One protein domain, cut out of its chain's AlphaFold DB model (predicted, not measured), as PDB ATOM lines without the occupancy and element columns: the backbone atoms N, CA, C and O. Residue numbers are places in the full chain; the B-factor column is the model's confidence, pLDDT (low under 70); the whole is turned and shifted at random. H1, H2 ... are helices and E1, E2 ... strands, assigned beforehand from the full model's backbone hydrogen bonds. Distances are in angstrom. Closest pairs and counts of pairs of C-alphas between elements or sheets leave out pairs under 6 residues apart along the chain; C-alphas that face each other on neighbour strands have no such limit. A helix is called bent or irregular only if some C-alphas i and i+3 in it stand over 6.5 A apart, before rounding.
ATOM      1  N   TRP A 423     -23.713  63.276  45.481       90.31
ATOM      2  CA  TRP A 423     -24.152  62.099  44.745       90.31
ATOM      3  C   TRP A 423     -24.158  62.414  43.250       90.31
ATOM      4  O   TRP A 423     -24.841  63.339  42.810       90.31
ATOM      5  N   VAL A 424     -23.391  61.649  42.477       89.88
ATOM      6  CA  VAL A 424     -23.298  61.764  41.014       89.88
ATOM      7  C   VAL A 424     -23.844  60.490  40.371       89.88
ATOM      8  O   VAL A 424     -24.160  59.528  41.072       89.88
ATOM      9  N   ASP A 425     -24.033  60.499  39.050       87.12
ATOM     10  CA  ASP A 425     -24.524  59.342  38.284       87.12
ATOM     11  C   ASP A 425     -25.850  58.760  38.822       87.12
ATOM     12  O   ASP A 425     -26.123  57.560  38.743       87.12
ATOM     13  N   THR A 426     -26.696  59.625  39.399       86.50
ATOM     14  CA  THR A 426     -27.899  59.213  40.146       86.50
ATOM     15  C   THR A 426     -28.923  58.462  39.283       86.50
ATOM     16  O   THR A 426     -29.725  57.698  39.819       86.50
ATOM     17  N   GLU A 427     -28.843  58.591  37.958       84.50
ATOM     18  CA  GLU A 427     -29.625  57.835  36.973       84.50
ATOM     19  C   GLU A 427     -29.399  56.310  37.032       84.50
ATOM     20  O   GLU A 427     -30.348  55.553  36.843       84.50
ATOM     21  N   TYR A 428     -28.197  55.835  37.387       85.00
ATOM     22  CA  TYR A 428     -27.915  54.394  37.523       85.00
ATOM     23  C   TYR A 428     -28.306  53.827  38.896       85.00
ATOM     24  O   TYR A 428     -28.232  52.613  39.104       85.00
ATOM     25  N   SER A 429     -28.726  54.685  39.833       85.06
ATOM     26  CA  SER A 429     -29.032  54.310  41.222       85.06
ATOM     27  C   SER A 429     -30.473  53.850  41.466       85.06
ATOM     28  O   SER A 429     -30.801  53.429  42.577       85.06
ATOM     29  N   ASP A 430     -31.338  53.897  40.449       87.75
ATOM     30  CA  ASP A 430     -32.721  53.436  40.571       87.75
ATOM     31  C   ASP A 430     -32.789  51.900  40.668       87.75
ATOM     32  O   ASP A 430     -32.637  51.160  39.690       87.75
ATOM     33  N   ILE A 431     -33.046  51.421  41.886       87.12
ATOM     34  CA  ILE A 431     -33.180  50.000  42.218       87.12
ATOM     35  C   ILE A 431     -34.332  49.351  41.433       87.12
ATOM     36  O   ILE A 431     -34.210  48.193  41.036       87.12
ATOM     37  N   ALA A 432     -35.432  50.065  41.170       87.75
ATOM     38  CA  ALA A 432     -36.576  49.519  40.442       87.75
ATOM     39  C   ALA A 432     -36.264  49.353  38.947       87.75
ATOM     40  O   ALA A 432     -36.582  48.313  38.367       87.75
ATOM     41  N   ALA A 433     -35.583  50.329  38.337       88.12
ATOM     42  CA  ALA A 433     -35.114  50.227  36.954       88.12
ATOM     43  C   ALA A 433     -34.063  49.111  36.790       88.12
ATOM     44  O   ALA A 433     -34.156  48.291  35.874       88.12
ATOM     45  N   ASN A 434     -33.103  49.017  37.718       88.44
ATOM     46  CA  ASN A 434     -32.110  47.941  37.722       88.44
ATOM     47  C   ASN A 434     -32.749  46.555  37.920       88.44
ATOM     48  O   ASN A 434     -32.363  45.604  37.238       88.44
ATOM     49  N   TYR A 435     -33.760  46.442  38.789       90.25
ATOM     50  CA  TYR A 435     -34.509  45.199  38.982       90.25
ATOM     51  C   TYR A 435     -35.253  44.778  37.708       90.25
ATOM     52  O   TYR A 435     -35.185  43.614  37.328       90.25
ATOM     53  N   GLN A 436     -35.885  45.713  36.990       91.38
ATOM     54  CA  GLN A 436     -36.519  45.415  35.697       91.38
ATOM     55  C   GLN A 436     -35.511  44.962  34.631       91.38
ATOM     56  O   GLN A 436     -35.839  44.102  33.816       91.38
ATOM     57  N   LYS A 437     -34.288  45.514  34.630       88.94
ATOM     58  CA  LYS A 437     -33.254  45.172  33.644       88.94
ATOM     59  C   LYS A 437     -32.582  43.819  33.907       88.94
ATOM     60  O   LYS A 437     -32.361  43.067  32.963       88.94
ATOM     61  N   TYR A 438     -32.227  43.528  35.159       88.25
ATOM     62  CA  TYR A 438     -31.383  42.376  35.512       88.25
ATOM     63  C   TYR A 438     -32.092  41.304  36.355       88.25
ATOM     64  O   TYR A 438     -31.466  40.307  36.710       88.25
ATOM     65  N   ASN A 439     -33.368  41.502  36.709       90.50
ATOM     66  CA  ASN A 439     -34.147  40.647  37.617       90.50
ATOM     67  C   ASN A 439     -33.460  40.399  38.982       90.50
ATOM     68  O   ASN A 439     -33.607  39.340  39.590       90.50
ATOM     69  N   ARG A 440     -32.673  41.375  39.454       87.94
ATOM     70  CA  ARG A 440     -31.920  41.337  40.718       87.94
ATOM     71  C   ARG A 440     -31.939  42.697  41.402       87.94
ATOM     72  O   ARG A 440     -31.975  43.732  40.739       87.94
ATOM     73  N   ILE A 441     -31.881  42.702  42.732       89.62
ATOM     74  CA  ILE A 441     -31.733  43.938  43.509       89.62
ATOM     75  C   ILE A 441     -30.283  44.408  43.369       89.62
ATOM     76  O   ILE A 441     -29.361  43.736  43.833       89.62
ATOM     77  N   ILE A 442     -30.098  45.558  42.720       90.38
ATOM     78  CA  ILE A 442     -28.795  46.192  42.516       90.38
ATOM     79  C   ILE A 442     -28.869  47.631  43.023       90.38
ATOM     80  O   ILE A 442     -29.719  48.411  42.594       90.38
ATOM     81  N   ASN A 443     -27.954  47.974  43.923       89.50
ATOM     82  CA  ASN A 443     -27.735  49.325  44.418       89.50
ATOM     83  C   ASN A 443     -26.389  49.815  43.873       89.50
ATOM     84  O   ASN A 443     -25.338  49.374  44.336       89.50
ATOM     85  N   ASN A 444     -26.440  50.695  42.876       91.06
ATOM     86  CA  ASN A 444     -25.275  51.310  42.247       91.06
ATOM     87  C   ASN A 444     -25.239  52.791  42.637       91.06
ATOM     88  O   ASN A 444     -26.130  53.544  42.249       91.06
ATOM     89  N   VAL A 445     -24.263  53.206  43.441       91.06
ATOM     90  CA  VAL A 445     -24.168  54.587  43.933       91.06
ATOM     91  C   VAL A 445     -22.782  55.153  43.658       91.06
ATOM     92  O   VAL A 445     -21.782  54.546  44.032       91.06
ATOM     93  N   THR A 446     -22.714  56.333  43.041       91.62
ATOM     94  CA  THR A 446     -21.461  57.078  42.882       91.62
ATOM     95  C   THR A 446     -21.497  58.338  43.740       91.62
ATOM     96  O   THR A 446     -22.471  59.094  43.741       91.62
ATOM     97  N   MET A 447     -20.422  58.570  44.482       90.56
ATOM     98  CA  MET A 447     -20.209  59.769  45.282       90.56
ATOM     99  C   MET A 447     -18.921  60.435  44.821       90.56
ATOM    100  O   MET A 447     -17.863  59.812  44.860       90.56
ATOM    101  N   ALA A 448     -18.999  61.697  44.414       91.75
ATOM    102  CA  ALA A 448     -17.825  62.515  44.145       91.75
ATOM    103  C   ALA A 448     -17.478  63.362  45.376       91.75
ATOM    104  O   ALA A 448     -18.369  63.858  46.073       91.75
ATOM    105  N   MET A 449     -16.183  63.544  45.626       90.44
ATOM    106  CA  MET A 449     -15.646  64.448  46.642       90.44
ATOM    107  C   MET A 449     -14.874  65.589  45.966       90.44
ATOM    108  O   MET A 449     -14.184  65.344  44.981       90.44
ATOM    109  N   PRO A 450     -14.942  66.832  46.477       90.56
ATOM    110  CA  PRO A 450     -14.136  67.938  45.968       90.56
ATOM    111  C   PRO A 450     -12.637  67.610  45.965       90.56
ATOM    112  O   PRO A 450     -12.098  67.122  46.958       90.56
ATOM    113  N   HIS A 451     -11.936  67.941  44.880       88.69
ATOM    114  CA  HIS A 451     -10.484  67.778  44.812       88.69
ATOM    115  C   HIS A 451      -9.763  68.652  45.859       88.69
ATOM    116  O   HIS A 451      -9.782  69.884  45.780       88.69
ATOM    117  N   SER A 485     -12.114  65.467  40.009       88.44
ATOM    118  CA  SER A 485     -12.444  65.159  41.401       88.44
ATOM    119  C   SER A 485     -12.466  63.649  41.652       88.44
ATOM    120  O   SER A 485     -12.945  62.895  40.804       88.44
ATOM    121  N   PRO A 486     -11.962  63.170  42.804       89.25
ATOM    122  CA  PRO A 486     -12.064  61.760  43.162       89.25
ATOM    123  C   PRO A 486     -13.530  61.361  43.363       89.25
ATOM    124  O   PRO A 486     -14.294  62.055  44.037       89.25
ATOM    125  N   ALA A 487     -13.910  60.213  42.808       91.25
ATOM    126  CA  ALA A 487     -15.236  59.640  42.956       91.25
ATOM    127  C   ALA A 487     -15.154  58.164  43.349       91.25
ATOM    128  O   ALA A 487     -14.340  57.403  42.831       91.25
ATOM    129  N   ILE A 488     -16.003  57.752  44.283       90.06
ATOM    130  CA  ILE A 488     -16.135  56.362  44.706       90.06
ATOM    131  C   ILE A 488     -17.471  55.856  44.184       90.06
ATOM    132  O   ILE A 488     -18.531  56.357  44.564       90.06
ATOM    133  N   ASN A 489     -17.412  54.847  43.322       92.12
ATOM    134  CA  ASN A 489     -18.562  54.049  42.939       92.12
ATOM    135  C   ASN A 489     -18.643  52.810  43.843       92.12
ATOM    136  O   ASN A 489     -17.649  52.106  44.030       92.12
ATOM    137  N   VAL A 490     -19.822  52.547  44.403       91.56
ATOM    138  CA  VAL A 490     -20.129  51.330  45.155       91.56
ATOM    139  C   VAL A 490     -21.302  50.639  44.479       91.56
ATOM    140  O   VAL A 490     -22.418  51.160  44.442       91.56
ATOM    141  N   LEU A 491     -21.036  49.444  43.966       91.50
ATOM    142  CA  LEU A 491     -22.000  48.594  43.291       91.50
ATOM    143  C   LEU A 491     -22.250  47.357  44.150       91.50
ATOM    144  O   LEU A 491     -21.356  46.535  44.321       91.50
ATOM    145  N   CYS A 492     -23.463  47.220  44.680       91.44
ATOM    146  CA  CYS A 492     -23.895  46.050  45.438       91.44
ATOM    147  C   CYS A 492     -25.006  45.307  44.694       91.44
ATOM    148  O   CYS A 492     -26.003  45.922  44.316       91.44
ATOM    149  N   ALA A 493     -24.869  43.991  44.550       91.31
ATOM    150  CA  ALA A 493     -25.875  43.101  43.980       91.31
ATOM    151  C   ALA A 493     -26.230  41.985  44.975       91.31
ATOM    152  O   ALA A 493     -25.346  41.390  45.595       91.31
ATOM    153  N   ASN A 494     -27.522  41.688  45.113       90.19
ATOM    154  CA  ASN A 494     -27.988  40.480  45.797       90.19
ATOM    155  C   ASN A 494     -27.681  39.243  44.929       90.19
ATOM    156  O   ASN A 494     -27.883  39.270  43.712       90.19
ATOM    157  N   MET A 495     -27.148  38.192  45.555       86.81
ATOM    158  CA  MET A 495     -26.705  36.953  44.915       86.81
ATOM    159  C   MET A 495     -27.073  35.736  45.767       86.81
ATOM    160  O   MET A 495     -26.930  35.746  46.991       86.81
ATOM    161  N   ASN A 496     -27.468  34.648  45.110       87.81
ATOM    162  CA  ASN A 496     -27.680  33.358  45.761       87.81
ATOM    163  C   ASN A 496     -26.348  32.655  46.070       87.81
ATOM    164  O   ASN A 496     -25.346  32.851  45.381       87.81
ATOM    165  N   ALA A 497     -26.346  31.746  47.050       82.44
ATOM    166  CA  ALA A 497     -25.159  30.960  47.410       82.44
ATOM    167  C   ALA A 497     -24.522  30.206  46.216       82.44
ATOM    168  O   ALA A 497     -23.298  30.112  46.126       82.44
ATOM    169  N   SER A 498     -25.330  29.716  45.269       85.38
ATOM    170  CA  SER A 498     -24.856  29.064  44.036       85.38
ATOM    171  C   SER A 498     -24.210  30.030  43.035       85.38
ATOM    172  O   SER A 498     -23.295  29.637  42.319       85.38
ATOM    173  N   GLU A 499     -24.655  31.286  42.991       85.75
ATOM    174  CA  GLU A 499     -24.083  32.336  42.134       85.75
ATOM    175  C   GLU A 499     -22.787  32.900  42.727       85.75
ATOM    176  O   GLU A 499     -21.928  33.376  41.989       85.75
ATOM    177  N   LEU A 500     -22.649  32.839  44.056       86.62
ATOM    178  CA  LEU A 500     -21.466  33.280  44.789       86.62
ATOM    179  C   LEU A 500     -20.350  32.219  44.802       86.62
ATOM    180  O   LEU A 500     -19.182  32.589  44.815       86.62
ATOM    181  N   SER A 501     -20.683  30.924  44.748       85.50
ATOM    182  CA  SER A 501     -19.723  29.800  44.771       85.50
ATOM    183  C   SER A 501     -18.516  29.940  43.812       85.50
ATOM    184  O   SER A 501     -17.397  29.701  44.267       85.50
ATOM    185  N   PRO A 502     -18.649  30.405  42.550       87.25
ATOM    186  CA  PRO A 502     -17.497  30.664  41.675       87.25
ATOM    187  C   PRO A 502     -16.497  31.697  42.222       87.25
ATOM    188  O   PRO A 502     -15.313  31.621  41.904       87.25
ATOM    189  N   LEU A 503     -16.947  32.629  43.066       86.50
ATOM    190  CA  LEU A 503     -16.124  33.652  43.723       86.50
ATOM    191  C   LEU A 503     -15.539  33.180  45.067       86.50
ATOM    192  O   LEU A 503     -14.770  33.916  45.678       86.50
ATOM    193  N   ILE A 504     -15.893  31.988  45.558       87.62
ATOM    194  CA  ILE A 504     -15.464  31.471  46.866       87.62
ATOM    195  C   ILE A 504     -14.528  30.284  46.661       87.62
ATOM    196  O   ILE A 504     -14.970  29.194  46.307       87.62
ATOM    197  N   TYR A 505     -13.247  30.458  46.988       87.31
ATOM    198  CA  TYR A 505     -12.239  29.414  46.813       87.31
ATOM    199  C   TYR A 505     -12.620  28.095  47.518       87.31
ATOM    200  O   TYR A 505     -12.578  27.043  46.893       87.31
ATOM    201  N   VAL A 506     -13.069  28.117  48.784       88.50
ATOM    202  CA  VAL A 506     -13.432  26.882  49.532       88.50
ATOM    203  C   VAL A 506     -14.596  26.079  48.934       88.50
ATOM    204  O   VAL A 506     -14.742  24.901  49.272       88.50
ATOM    205  N   ASP A 507     -15.404  26.685  48.058       86.19
ATOM    206  CA  ASP A 507     -16.530  26.032  47.385       86.19
ATOM    207  C   ASP A 507     -16.148  25.491  45.987       86.19
ATOM    208  O   ASP A 507     -16.973  24.859  45.327       86.19
ATOM    209  N   TRP A 508     -14.903  25.688  45.528       86.56
ATOM    210  CA  TRP A 508     -14.426  25.147  44.249       86.56
ATOM    211  C   TRP A 508     -14.212  23.618  44.309       86.56
ATOM    212  O   TRP A 508     -13.754  23.103  45.334       86.56
ATOM    213  N   PRO A 509     -14.437  22.870  43.202       84.06
ATOM    214  CA  PRO A 509     -14.427  21.399  43.210       84.06
ATOM    215  C   PRO A 509     -13.139  20.726  43.712       84.06
ATOM    216  O   PRO A 509     -13.204  19.622  44.242       84.06
ATOM    217  N   ASN A 510     -11.983  21.381  43.548       83.56
ATOM    218  CA  ASN A 510     -10.660  20.843  43.890       83.56
ATOM    219  C   ASN A 510      -9.911  21.687  44.942       83.56
ATOM    220  O   ASN A 510      -8.701  21.530  45.100       83.56
ATOM    221  N   ALA A 511     -10.590  22.601  45.643       84.75
ATOM    222  CA  ALA A 511      -9.933  23.495  46.595       84.75
ATOM    223  C   ALA A 511      -9.396  22.767  47.835       84.75
ATOM    224  O   ALA A 511     -10.101  21.995  48.496       84.75
ATOM    225  N   LYS A 512      -8.152  23.083  48.205       87.12
ATOM    226  CA  LYS A 512      -7.522  22.620  49.443       87.12
ATOM    227  C   LYS A 512      -8.033  23.471  50.603       87.12
ATOM    228  O   LYS A 512      -7.765  24.669  50.682       87.12
ATOM    229  N   THR A 513      -8.767  22.858  51.526       86.62
ATOM    230  CA  THR A 513      -9.396  23.579  52.641       86.62
ATOM    231  C   THR A 513      -8.974  23.033  53.989       86.62
ATOM    232  O   THR A 513      -8.983  21.818  54.181       86.62
ATOM    233  N   ASN A 514      -8.739  23.930  54.938       84.75
ATOM    234  CA  ASN A 514      -8.562  23.602  56.345       84.75
ATOM    235  C   ASN A 514      -9.903  23.732  57.095       84.75
ATOM    236  O   ASN A 514     -10.835  24.403  56.641       84.75
ATOM    237  N   SER A 515     -10.009  23.081  58.253       77.38
ATOM    238  CA  SER A 515     -11.046  23.382  59.246       77.38
ATOM    239  C   SER A 515     -10.689  24.673  59.981       77.38
ATOM    240  O   SER A 515      -9.539  24.815  60.402       77.38
ATOM    241  N   SER A 516     -11.643  25.587  60.170       75.56
ATOM    242  CA  SER A 516     -11.455  26.707  61.102       75.56
ATOM    243  C   SER A 516     -11.792  26.297  62.540       75.56
ATOM    244  O   SER A 516     -12.344  25.222  62.780       75.56
ATOM    245  N   ASP A 517     -11.505  27.182  63.497       74.44
ATOM    246  CA  ASP A 517     -11.909  27.025  64.900       74.44
ATOM    247  C   ASP A 517     -13.441  27.082  65.100       74.44
ATOM    248  O   ASP A 517     -13.946  26.748  66.173       74.44
ATOM    249  N   PHE A 518     -14.202  27.485  64.072       71.00
ATOM    250  CA  PHE A 518     -15.663  27.529  64.099       71.00
ATOM    251  C   PHE A 518     -16.271  26.254  63.486       71.00
ATOM    252  O   PHE A 518     -15.981  25.908  62.334       71.00
ATOM    253  N   PRO A 519     -17.173  25.554  64.202       69.94
ATOM    254  CA  PRO A 519     -17.727  24.286  63.738       69.94
ATOM    255  C   PRO A 519     -18.524  24.458  62.437       69.94
ATOM    256  O   PRO A 519     -19.496  25.209  62.375       69.94
ATOM    257  N   GLY A 520     -18.121  23.721  61.398       70.19
ATOM    258  CA  GLY A 520     -18.771  23.727  60.083       70.19
ATOM    259  C   GLY A 520     -18.264  24.791  59.101       70.19
ATOM    260  O   GLY A 520     -18.745  24.827  57.969       70.19
ATOM    261  N   GLN A 521     -17.286  25.622  59.478       77.69
ATOM    262  CA  GLN A 521     -16.657  26.579  58.568       77.69
ATOM    263  C   GLN A 521     -15.354  26.010  57.975       77.69
ATOM    264  O   GLN A 521     -14.481  25.503  58.679       77.69
ATOM    265  N   ARG A 522     -15.227  26.112  56.647       82.25
ATOM    266  CA  ARG A 522     -14.012  25.773  55.892       82.25
ATOM    267  C   ARG A 522     -13.231  27.051  55.603       82.25
ATOM    268  O   ARG A 522     -13.823  28.052  55.200       82.25
ATOM    269  N   THR A 523     -11.918  27.004  55.776       84.38
ATOM    270  CA  THR A 523     -10.983  28.072  55.404       84.38
ATOM    271  C   THR A 523     -10.113  27.624  54.239       84.38
ATOM    272  O   THR A 523      -9.817  26.437  54.084       84.38
ATOM    273  N   ALA A 524      -9.694  28.570  53.402       85.62
ATOM    274  CA  ALA A 524      -8.657  28.314  52.414       85.62
ATOM    275  C   ALA A 524      -7.336  27.938  53.112       85.62
ATOM    276  O   ALA A 524      -7.035  28.437  54.200       85.62
ATOM    277  N   TRP A 525      -6.551  27.051  52.500       86.31
ATOM    278  CA  TRP A 525      -5.180  26.788  52.945       86.31
ATOM    279  C   TRP A 525      -4.269  28.008  52.709       86.31
ATOM    280  O   TRP A 525      -4.620  28.923  51.971       86.31
ATOM    281  N   SER A 526      -3.087  28.039  53.327       82.81
ATOM    282  CA  SER A 526      -2.248  29.248  53.407       82.81
ATOM    283  C   SER A 526      -1.622  29.746  52.095       82.81
ATOM    284  O   SER A 526      -1.063  30.834  52.116       82.81
ATOM    285  N   GLY A 527      -1.677  28.972  51.005       82.94
ATOM    286  CA  GLY A 527      -1.167  29.343  49.673       82.94
ATOM    287  C   GLY A 527      -2.237  29.283  48.577       82.94
ATOM    288  O   GLY A 527      -1.938  28.984  47.425       82.94
ATOM    289  N   TRP A 528      -3.509  29.467  48.938       85.12
ATOM    290  CA  TRP A 528      -4.633  29.446  47.991       85.12
ATOM    291  C   TRP A 528      -4.533  30.525  46.905       85.12
ATOM    292  O   TRP A 528      -5.043  30.335  45.807       85.12
ATOM    293  N   ASP A 529      -3.870  31.639  47.200       83.25
ATOM    294  CA  ASP A 529      -3.641  32.764  46.300       83.25
ATOM    295  C   ASP A 529      -2.722  32.401  45.123       83.25
ATOM    296  O   ASP A 529      -2.974  32.850  44.005       83.25
ATOM    297  N   ASP A 530      -1.755  31.498  45.326       82.75
ATOM    298  CA  ASP A 530      -0.956  30.913  44.239       82.75
ATOM    299  C   ASP A 530      -1.787  30.006  43.309       82.75
ATOM    300  O   ASP A 530      -1.413  29.797  42.155       82.75
ATOM    301  N   GLU A 531      -2.926  29.481  43.774       80.00
ATOM    302  CA  GLU A 531      -3.849  28.676  42.955       80.00
ATOM    303  C   GLU A 531      -4.887  29.532  42.211       80.00
ATOM    304  O   GLU A 531      -5.494  29.059  41.248       80.00
ATOM    305  N   VAL A 532      -5.070  30.802  42.592       78.94
ATOM    306  CA  VAL A 532      -5.924  31.767  41.875       78.94
ATOM    307  C   VAL A 532      -5.113  32.463  40.778       78.94
ATOM    308  O   VAL A 532      -4.898  33.676  40.768       78.94
ATOM    309  N   GLN A 533      -4.661  31.664  39.815       73.44
ATOM    310  CA  GLN A 533      -3.961  32.127  38.619       73.44
ATOM    311  C   GLN A 533      -4.742  31.745  37.358       73.44
ATOM    312  O   GLN A 533      -5.485  30.766  37.338       73.44
ATOM    313  N   LEU A 534      -4.586  32.539  36.295       72.38
ATOM    314  CA  LEU A 534      -5.100  32.179  34.972       72.38
ATOM    315  C   LEU A 534      -4.362  30.933  34.476       72.38
ATOM    316  O   LEU A 534      -3.131  30.888  34.553       72.38
ATOM    317  N   GLN A 535      -5.079  29.948  33.932       68.56
ATOM    318  CA  GLN A 535      -4.404  28.809  33.314       68.56
ATOM    319  C   GLN A 535      -3.671  29.261  32.037       68.56
ATOM    320  O   GLN A 535      -4.104  30.210  31.376       68.56
ATOM    321  N   PRO A 536      -2.564  28.604  31.645       67.06
ATOM    322  CA  PRO A 536      -1.838  28.962  30.430       67.06
ATOM    323  C   PRO A 536      -2.730  28.884  29.178       67.06
ATOM    324  O   PRO A 536      -3.101  27.800  28.737       67.06
ATOM    325  N   GLY A 537      -3.045  30.045  28.597       68.31
ATOM    326  CA  GLY A 537      -3.941  30.179  27.440       68.31
ATOM    327  C   GLY A 537      -5.355  30.678  27.766       68.31
ATOM    328  O   GLY A 537      -6.101  30.972  26.837       68.31
ATOM    329  N   GLU A 538      -5.717  30.829  29.043       69.25
ATOM    330  CA  GLU A 538      -6.964  31.476  29.467       69.25
ATOM    331  C   GLU A 538      -6.752  32.981  29.697       69.25
ATOM    332  O   GLU A 538      -5.832  33.409  30.393       69.25
ATOM    333  N   ASP A 539      -7.632  33.809  29.130       67.75
ATOM    334  CA  ASP A 539      -7.592  35.269  29.298       67.75
ATOM    335  C   ASP A 539      -8.297  35.765  30.573       67.75
ATOM    336  O   ASP A 539      -8.155  36.936  30.946       67.75
ATOM    337  N   TYR A 540      -9.080  34.899  31.222       67.00
ATOM    338  CA  TYR A 540     -10.027  35.242  32.279       67.00
ATOM    339  C   TYR A 540     -10.276  34.046  33.222       67.00
ATOM    340  O   TYR A 540     -10.024  32.907  32.844       67.00
ATOM    341  N   LEU A 541     -10.732  34.313  34.454       73.31
ATOM    342  CA  LEU A 541     -11.107  33.277  35.433       73.31
ATOM    343  C   LEU A 541     -12.507  32.703  35.114       73.31
ATOM    344  O   LEU A 541     -13.104  33.023  34.091       73.31
ATOM    345  N   ASN A 542     -13.054  31.859  35.995       70.25
ATOM    346  CA  ASN A 542     -14.410  31.318  35.850       70.25
ATOM    347  C   ASN A 542     -15.452  32.430  35.620       70.25
ATOM    348  O   ASN A 542     -15.555  33.363  36.419       70.25
ATOM    349  N   SER A 543     -16.263  32.294  34.568       74.06
ATOM    350  CA  SER A 543     -17.366  33.217  34.286       74.06
ATOM    351  C   SER A 543     -18.462  33.130  35.339       74.06
ATOM    352  O   SER A 543     -18.910  32.030  35.675       74.06
ATOM    353  N   THR A 544     -18.952  34.277  35.803       81.56
ATOM    354  CA  THR A 544     -20.030  34.357  36.795       81.56
ATOM    355  C   THR A 544     -21.298  34.971  36.211       81.56
ATOM    356  O   THR A 544     -21.269  35.766  35.273       81.56
ATOM    357  N   VAL A 545     -22.448  34.663  36.817       84.94
ATOM    358  CA  VAL A 545     -23.758  35.196  36.387       84.94
ATOM    359  C   VAL A 545     -23.922  36.702  36.684       84.94
ATOM    360  O   VAL A 545     -24.984  37.276  36.428       84.94
ATOM    361  N   VAL A 546     -22.894  37.344  37.249       86.50
ATOM    362  CA  VAL A 546     -22.835  38.781  37.550       86.50
ATOM    363  C   VAL A 546     -21.692  39.501  36.816       86.50
ATOM    364  O   VAL A 546     -21.516  40.701  37.019       86.50
ATOM    365  N   ASP A 547     -20.972  38.821  35.912       85.00
ATOM    366  CA  ASP A 547     -19.872  39.408  35.129       85.00
ATOM    367  C   ASP A 547     -20.315  40.672  34.368       85.00
ATOM    368  O   ASP A 547     -19.610  41.679  34.383       85.00
ATOM    369  N   GLU A 548     -21.512  40.672  33.765       84.75
ATOM    370  CA  GLU A 548     -22.053  41.853  33.069       84.75
ATOM    371  C   GLU A 548     -22.336  43.024  34.025       84.75
ATOM    372  O   GLU A 548     -22.111  44.178  33.663       84.75
ATOM    373  N   ILE A 549     -22.797  42.733  35.248       86.62
ATOM    374  CA  ILE A 549     -23.152  43.742  36.256       86.62
ATOM    375  C   ILE A 549     -21.888  44.449  36.752       86.62
ATOM    376  O   ILE A 549     -21.844  45.677  36.777       86.62
ATOM    377  N   PHE A 550     -20.847  43.688  37.100       85.88
ATOM    378  CA  PHE A 550     -19.583  44.232  37.605       85.88
ATOM    379  C   PHE A 550     -18.568  44.597  36.505       85.88
ATOM    380  O   PHE A 550     -17.509  45.154  36.801       85.88
ATOM    381  N   GLY A 551     -18.870  44.308  35.237       81.69
ATOM    382  CA  GLY A 551     -17.967  44.552  34.112       81.69
ATOM    383  C   GLY A 551     -16.722  43.661  34.123       81.69
ATOM    384  O   GLY A 551     -15.658  44.097  33.671       81.69
ATOM    385  N   TRP A 552     -16.837  42.443  34.658       82.88
ATOM    386  CA  TRP A 552     -15.811  41.407  34.574       82.88
ATOM    387  C   TRP A 552     -15.899  40.667  33.219       82.88
ATOM    388  O   TRP A 552     -16.868  40.810  32.470       82.88
ATOM    389  N   GLY A 553     -14.865  39.909  32.852       67.62
ATOM    390  CA  GLY A 553     -14.915  38.928  31.751       67.62
ATOM    391  C   GLY A 553     -14.872  39.464  30.321       67.62
ATOM    392  O   GLY A 553     -14.498  38.730  29.410       67.62
ATOM    393  N   THR A 554     -15.187  40.740  30.093       57.50
ATOM    394  CA  THR A 554     -15.156  41.344  28.752       57.50
ATOM    395  C   THR A 554     -14.104  42.440  28.647       57.50
ATOM    396  O   THR A 554     -14.080  43.379  29.442       57.50
ATOM    397  N   VAL A 555     -13.254  42.353  27.617       54.16
ATOM    398  CA  VAL A 555     -12.254  43.379  27.273       54.16
ATOM    399  C   VAL A 555     -12.953  44.578  26.623       54.16
ATOM    400  O   VAL A 555     -12.799  44.861  25.436       54.16
ATOM    401  N   LYS A 556     -13.757  45.302  27.404       50.50
ATOM    402  CA  LYS A 556     -14.240  46.630  27.019       50.50
ATOM    403  C   LYS A 556     -13.100  47.619  27.270       50.50
ATOM    404  O   LYS A 556     -12.634  47.768  28.395       50.50
ATOM    405  N   ASN A 557     -12.635  48.268  26.204       49.03
ATOM    406  CA  ASN A 557     -11.560  49.270  26.214       49.03
ATOM    407  C   ASN A 557     -10.175  48.737  26.659       49.03
ATOM    408  O   ASN A 557      -9.409  49.456  27.293       49.03
ATOM    409  N   GLY A 558      -9.840  47.480  26.342       51.38
ATOM    410  CA  GLY A 558      -8.494  46.918  26.565       51.38
ATOM    411  C   GLY A 558      -8.174  46.470  28.000       51.38
ATOM    412  O   GLY A 558      -7.125  45.872  28.230       51.38
ATOM    413  N   LEU A 559      -9.069  46.704  28.963       55.50
ATOM    414  CA  LEU A 559      -8.867  46.363  30.374       55.50
ATOM    415  C   LEU A 559      -9.425  44.967  30.700       55.50
ATOM    416  O   LEU A 559     -10.613  44.703  30.518       55.50
ATOM    417  N   LYS A 560      -8.571  44.072  31.216       66.25
ATOM    418  CA  LYS A 560      -8.964  42.742  31.715       66.25
ATOM    419  C   LYS A 560      -9.385  42.823  33.187       66.25
ATOM    420  O   LYS A 560      -8.571  42.609  34.083       66.25
ATOM    421  N   ASN A 561     -10.656  43.123  33.446       74.25
ATOM    422  CA  ASN A 561     -11.210  43.097  34.802       74.25
ATOM    423  C   ASN A 561     -11.466  41.644  35.237       74.25
ATOM    424  O   ASN A 561     -12.364  40.995  34.701       74.25
ATOM    425  N   GLN A 562     -10.687  41.140  36.195       78.12
ATOM    426  CA  GLN A 562     -10.872  39.818  36.809       78.12
ATOM    427  C   GLN A 562     -11.901  39.868  37.954       78.12
ATOM    428  O   GLN A 562     -11.973  40.890  38.643       78.12
ATOM    429  N   PRO A 563     -12.649  38.778  38.210       83.00
ATOM    430  CA  PRO A 563     -13.526  38.691  39.360       83.00
ATOM    431  C   PRO A 563     -12.668  38.506  40.624       83.00
ATOM    432  O   PRO A 563     -11.628  37.838  40.575       83.00
ATOM    433  N   PRO A 564     -13.060  39.080  41.770       85.19
ATOM    434  CA  PRO A 564     -12.380  38.829  43.030       85.19
ATOM    435  C   PRO A 564     -12.692  37.408  43.511       85.19
ATOM    436  O   PRO A 564     -13.855  37.020  43.593       85.19
ATOM    437  N   VAL A 565     -11.663  36.650  43.885       86.31
ATOM    438  CA  VAL A 565     -11.843  35.373  44.587       86.31
ATOM    439  C   VAL A 565     -11.618  35.602  46.074       86.31
ATOM    440  O   VAL A 565     -10.622  36.201  46.479       86.31
ATOM    441  N   PHE A 566     -12.555  35.135  46.890       87.38
ATOM    442  CA  PHE A 566     -12.519  35.232  48.342       87.38
ATOM    443  C   PHE A 566     -12.118  33.880  48.951       87.38
ATOM    444  O   PHE A 566     -12.617  32.842  48.509       87.38
ATOM    445  N   PRO A 567     -11.277  33.856  50.003       86.25
ATOM    446  CA  PRO A 567     -10.839  32.605  50.624       86.25
ATOM    447  C   PRO A 567     -11.981  31.862  51.328       86.25
ATOM    448  O   PRO A 567     -11.946  30.641  51.433       86.25
ATOM    449  N   MET A 568     -12.987  32.579  51.836       84.00
ATOM    450  CA  MET A 568     -14.161  32.013  52.507       84.00
ATOM    451  C   MET A 568     -15.307  33.029  52.573       84.00
ATOM    452  O   MET A 568     -15.078  34.237  52.493       84.00
ATOM    453  N   VAL A 569     -16.524  32.544  52.829       75.31
ATOM    454  CA  VAL A 569     -17.640  33.370  53.315       75.31
ATOM    455  C   VAL A 569     -17.795  33.171  54.815       75.31
ATOM    456  O   VAL A 569     -17.854  32.043  55.306       75.31
ATOM    457  N   TYR A 570     -17.897  34.277  55.551       67.00
ATOM    458  CA  TYR A 570     -18.237  34.244  56.967       67.00
ATOM    459  C   TYR A 570     -19.741  33.978  57.125       67.00
ATOM    460  O   TYR A 570     -20.560  34.793  56.705       67.00
ATOM    461  N   ARG A 571     -20.104  32.836  57.718       66.50
ATOM    462  CA  ARG A 571     -21.494  32.481  58.045       66.50
ATOM    463  C   ARG A 571     -21.666  32.533  59.560       66.50
ATOM    464  O   ARG A 571     -21.140  31.676  60.261       66.50
ATOM    465  N   SER A 572     -22.389  33.527  60.065       51.28
ATOM    466  CA  SER A 572     -22.738  33.626  61.485       51.28
ATOM    467  C   SER A 572     -23.852  32.622  61.836       51.28
ATOM    468  O   SER A 572     -24.948  32.711  61.275       51.28
ATOM    469  N   PRO A 573     -23.638  31.685  62.779       47.94
ATOM    470  CA  PRO A 573     -24.721  30.855  63.304       47.94
ATOM    471  C   PRO A 573     -25.803  31.733  63.965       47.94
ATOM    472  O   PRO A 573     -25.451  32.728  64.602       47.94
ATOM    473  N   PRO A 574     -27.106  31.404  63.854       47.84
ATOM    474  CA  PRO A 574     -27.698  30.213  63.236       47.84
ATOM    475  C   PRO A 574     -28.162  30.431  61.780       47.84
ATOM    476  O   PRO A 574     -28.958  29.645  61.269       47.84
ATOM    477  N   LEU A 575     -27.739  31.510  61.113       44.78
ATOM    478  CA  LEU A 575     -28.281  31.897  59.812       44.78
ATOM    479  C   LEU A 575     -27.709  31.028  58.684       44.78
ATOM    480  O   LEU A 575     -26.577  31.218  58.233       44.78
ATOM    481  N   SER A 576     -28.538  30.130  58.149       49.75
ATOM    482  CA  SER A 576     -28.336  29.571  56.812       49.75
ATOM    483  C   SER A 576     -28.603  30.661  55.770       49.75
ATOM    484  O   SER A 576     -29.689  30.730  55.196       49.75
ATOM    485  N   ALA A 577     -27.632  31.551  55.565       52.91
ATOM    486  CA  ALA A 577     -27.707  32.591  54.549       52.91
ATOM    487  C   ALA A 577     -27.742  31.947  53.150       52.91
ATOM    488  O   ALA A 577     -26.713  31.551  52.605       52.91
ATOM    489  N   THR A 578     -28.948  31.801  52.597       58.12
ATOM    490  CA  THR A 578     -29.193  31.372  51.210       58.12
ATOM    491  C   THR A 578     -28.836  32.463  50.203       58.12
ATOM    492  O   THR A 578     -28.523  32.163  49.051       58.12
ATOM    493  N   GLU A 579     -28.839  33.711  50.668       64.44
ATOM    494  CA  GLU A 579     -28.566  34.929  49.917       64.44
ATOM    495  C   GLU A 579     -27.441  35.729  50.582       64.44
ATOM    496  O   GLU A 579     -27.306  35.751  51.809       64.44
ATOM    497  N   ALA A 580     -26.656  36.426  49.767       73.06
ATOM    498  CA  ALA A 580     -25.621  37.353  50.198       73.06
ATOM    499  C   ALA A 580     -25.591  38.576  49.272       73.06
ATOM    500  O   ALA A 580     -25.866  38.477  48.080       73.06
ATOM    501  N   ASN A 581     -25.204  39.734  49.807       80.12
ATOM    502  CA  ASN A 581     -24.966  40.922  48.991       80.12
ATOM    503  C   ASN A 581     -23.475  40.996  48.646       80.12
ATOM    504  O   ASN A 581     -22.643  41.203  49.532       80.12
ATOM    505  N   CYS A 582     -23.134  40.826  47.371       82.69
ATOM    506  CA  CYS A 582     -21.783  41.062  46.876       82.69
ATOM    507  C   CYS A 582     -21.641  42.547  46.535       82.69
ATOM    508  O   CYS A 582     -22.452  43.084  45.780       82.69
ATOM    509  N   CYS A 583     -20.628  43.213  47.089       87.06
ATOM    510  CA  CYS A 583     -20.354  44.625  46.836       87.06
ATOM    511  C   CYS A 583     -18.947  44.807  46.266       87.06
ATOM    512  O   CYS A 583     -17.978  44.265  46.799       87.06
ATOM    513  N   SER A 584     -18.840  45.619  45.218       84.12
ATOM    514  CA  SER A 584     -17.584  46.102  44.654       84.12
ATOM    515  C   SER A 584     -17.482  47.608  44.876       84.12
ATOM    516  O   SER A 584     -18.441  48.340  44.631       84.12
ATOM    517  N   CYS A 585     -16.319  48.065  45.335       83.56
ATOM    518  CA  CYS A 585     -15.996  49.481  45.463       83.56
ATOM    519  C   CYS A 585     -14.915  49.825  44.439       83.56
ATOM    520  O   CYS A 585     -13.854  49.198  44.424       83.56
ATOM    521  N   ARG A 586     -15.164  50.833  43.603       81.56
ATOM    522  CA  ARG A 586     -14.222  51.323  42.598       81.56
ATOM    523  C   ARG A 586     -13.958  52.805  42.821       81.56
ATOM    524  O   ARG A 586     -14.870  53.622  42.726       81.56
ATOM    525  N   LEU A 587     -12.698  53.144  43.071       77.19
ATOM    526  CA  LEU A 587     -12.222  54.521  43.039       77.19
ATOM    527  C   LEU A 587     -11.961  54.928  41.580       77.19
ATOM    528  O   LEU A 587     -11.312  54.200  40.825       77.19
ATOM    529  N   THR A 588     -12.484  56.081  41.191       77.62
ATOM    530  CA  THR A 588     -12.311  56.724  39.887       77.62
ATOM    531  C   THR A 588     -12.052  58.219  40.083       77.62
ATOM    532  O   THR A 588     -12.061  58.732  41.203       77.62
ATOM    533  N   SER A 589     -11.808  58.920  38.981       71.00
ATOM    534  CA  SER A 589     -11.641  60.370  38.957       71.00
ATOM    535  C   SER A 589     -12.495  60.917  37.811       71.00
ATOM    536  O   SER A 589     -12.451  60.345  36.719       71.00
ATOM    537  N   ILE A 590     -13.293  61.954  38.081       57.56
ATOM    538  CA  ILE A 590     -14.309  62.536  37.181       57.56
ATOM    539  C   ILE A 590     -13.986  64.009  36.928       57.56
ATOM    540  O   ILE A 590     -13.774  64.724  37.933       57.56
TER     541      ILE A 590
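AT A GLANCE: This is residues 423 to 451 and 485 to 590 of the 590 residues of the protein "MCM2 3 5 family protein" of Rutstroemia sp. NJR-2017a BBW (UniProt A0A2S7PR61). A narrow slab of three long strands, E1, E2 and E5, has H1 and H2 beside E1; at the far end of E2 the chain turns through H3 toward a small hairpin, E3 and E4, and H4, away from the slab. Two long loops make up much of the rest: residues 532 to 546 lead from H4 back to H5, which grazes the slab, and residues 551 to 578 lead from H5 to E5 of the slab. The printed part has 135 residues, with five named helices and five named strands in the order H1 H2 E1 E2 H3 E3 E4 H4 H5 E5; under half of the residues are in these elements, and the class is mixed, helices and strands. The larger sheet has the order E1, E2, E5 and is antiparallel. The whole is only just compact, close to loose, with a radius of gyration of the C-alphas of 17.0 A and spans of 45 by 41 by 32 A.

HOW THE PARTS SIT: Residues 423 to 424 pair, antiparallel, with residues 446 to 447 of E1, residues 442 to 448. H1, residues 426 to 429, is on the sheet at a height over the sheet of 5.4 A, over none of the strands; its closest C-alphas to E1 are those of Ser 429 and Asn 444, 4.9 A apart. H2, residues 431 to 438, only grazes the sheet with residues 431 to 435. E1 is antiparallel to E2, residues 486 to 496, at 170 degrees, with N 445 and O 490 2.9 A apart. E2 is antiparallel to E5, residues 579 to 589, at 163 degrees, with N 491 and O 584 2.9 A apart. H3, residues 497 to 503, is on the sheet, and its closest C-alphas to E5 are those of Ala 497 and Glu 579, 5.8 A apart. H3 is only just irregular: C-alphas 499 and 502 are 6.8 A apart. E3, residues 513 to 515, and E4, residues 522 to 524, form an antiparallel hairpin, with N 514 and O 523 2.9 A apart. H4, residues 528 to 531, is not on the larger sheet and is apart from H5, residues 547 to 550, which only grazes that sheet with residues 549 to 550. In H2 every O i to N i+4 pair is within hydrogen-bond range, in H3 1 of 3, with 2 of 4 O i to N i+3 pairs; H1, H4 and H5 are too short for an O i to N i+4 pair.

IN THESE COORDINATES: H1 begins at C-alpha 426 (-27.899, 59.213, 40.146). From first to last C-alpha, H2 is 10.3 A long, E1 19.7 A, E2 and E5 32.5 A each, and H3 10.1 A. E5 ends at C-alpha 589 (-11.641, 60.370, 38.957).

THE WHOLE: The C-alphas farthest apart, of His 451 and Pro 519, are 48.0 A apart. Residues 452 to 484 are not printed; C-alphas 451 and 485 are 4.7 A apart across this cut. The links H4 to H5 and H5 to E5 are long. The mean pLDDT of the printed part is 79.8; it is under 70 at residues 519, 535 to 540, 553 to 560, 570 to 579 and 590, the chain's last residue.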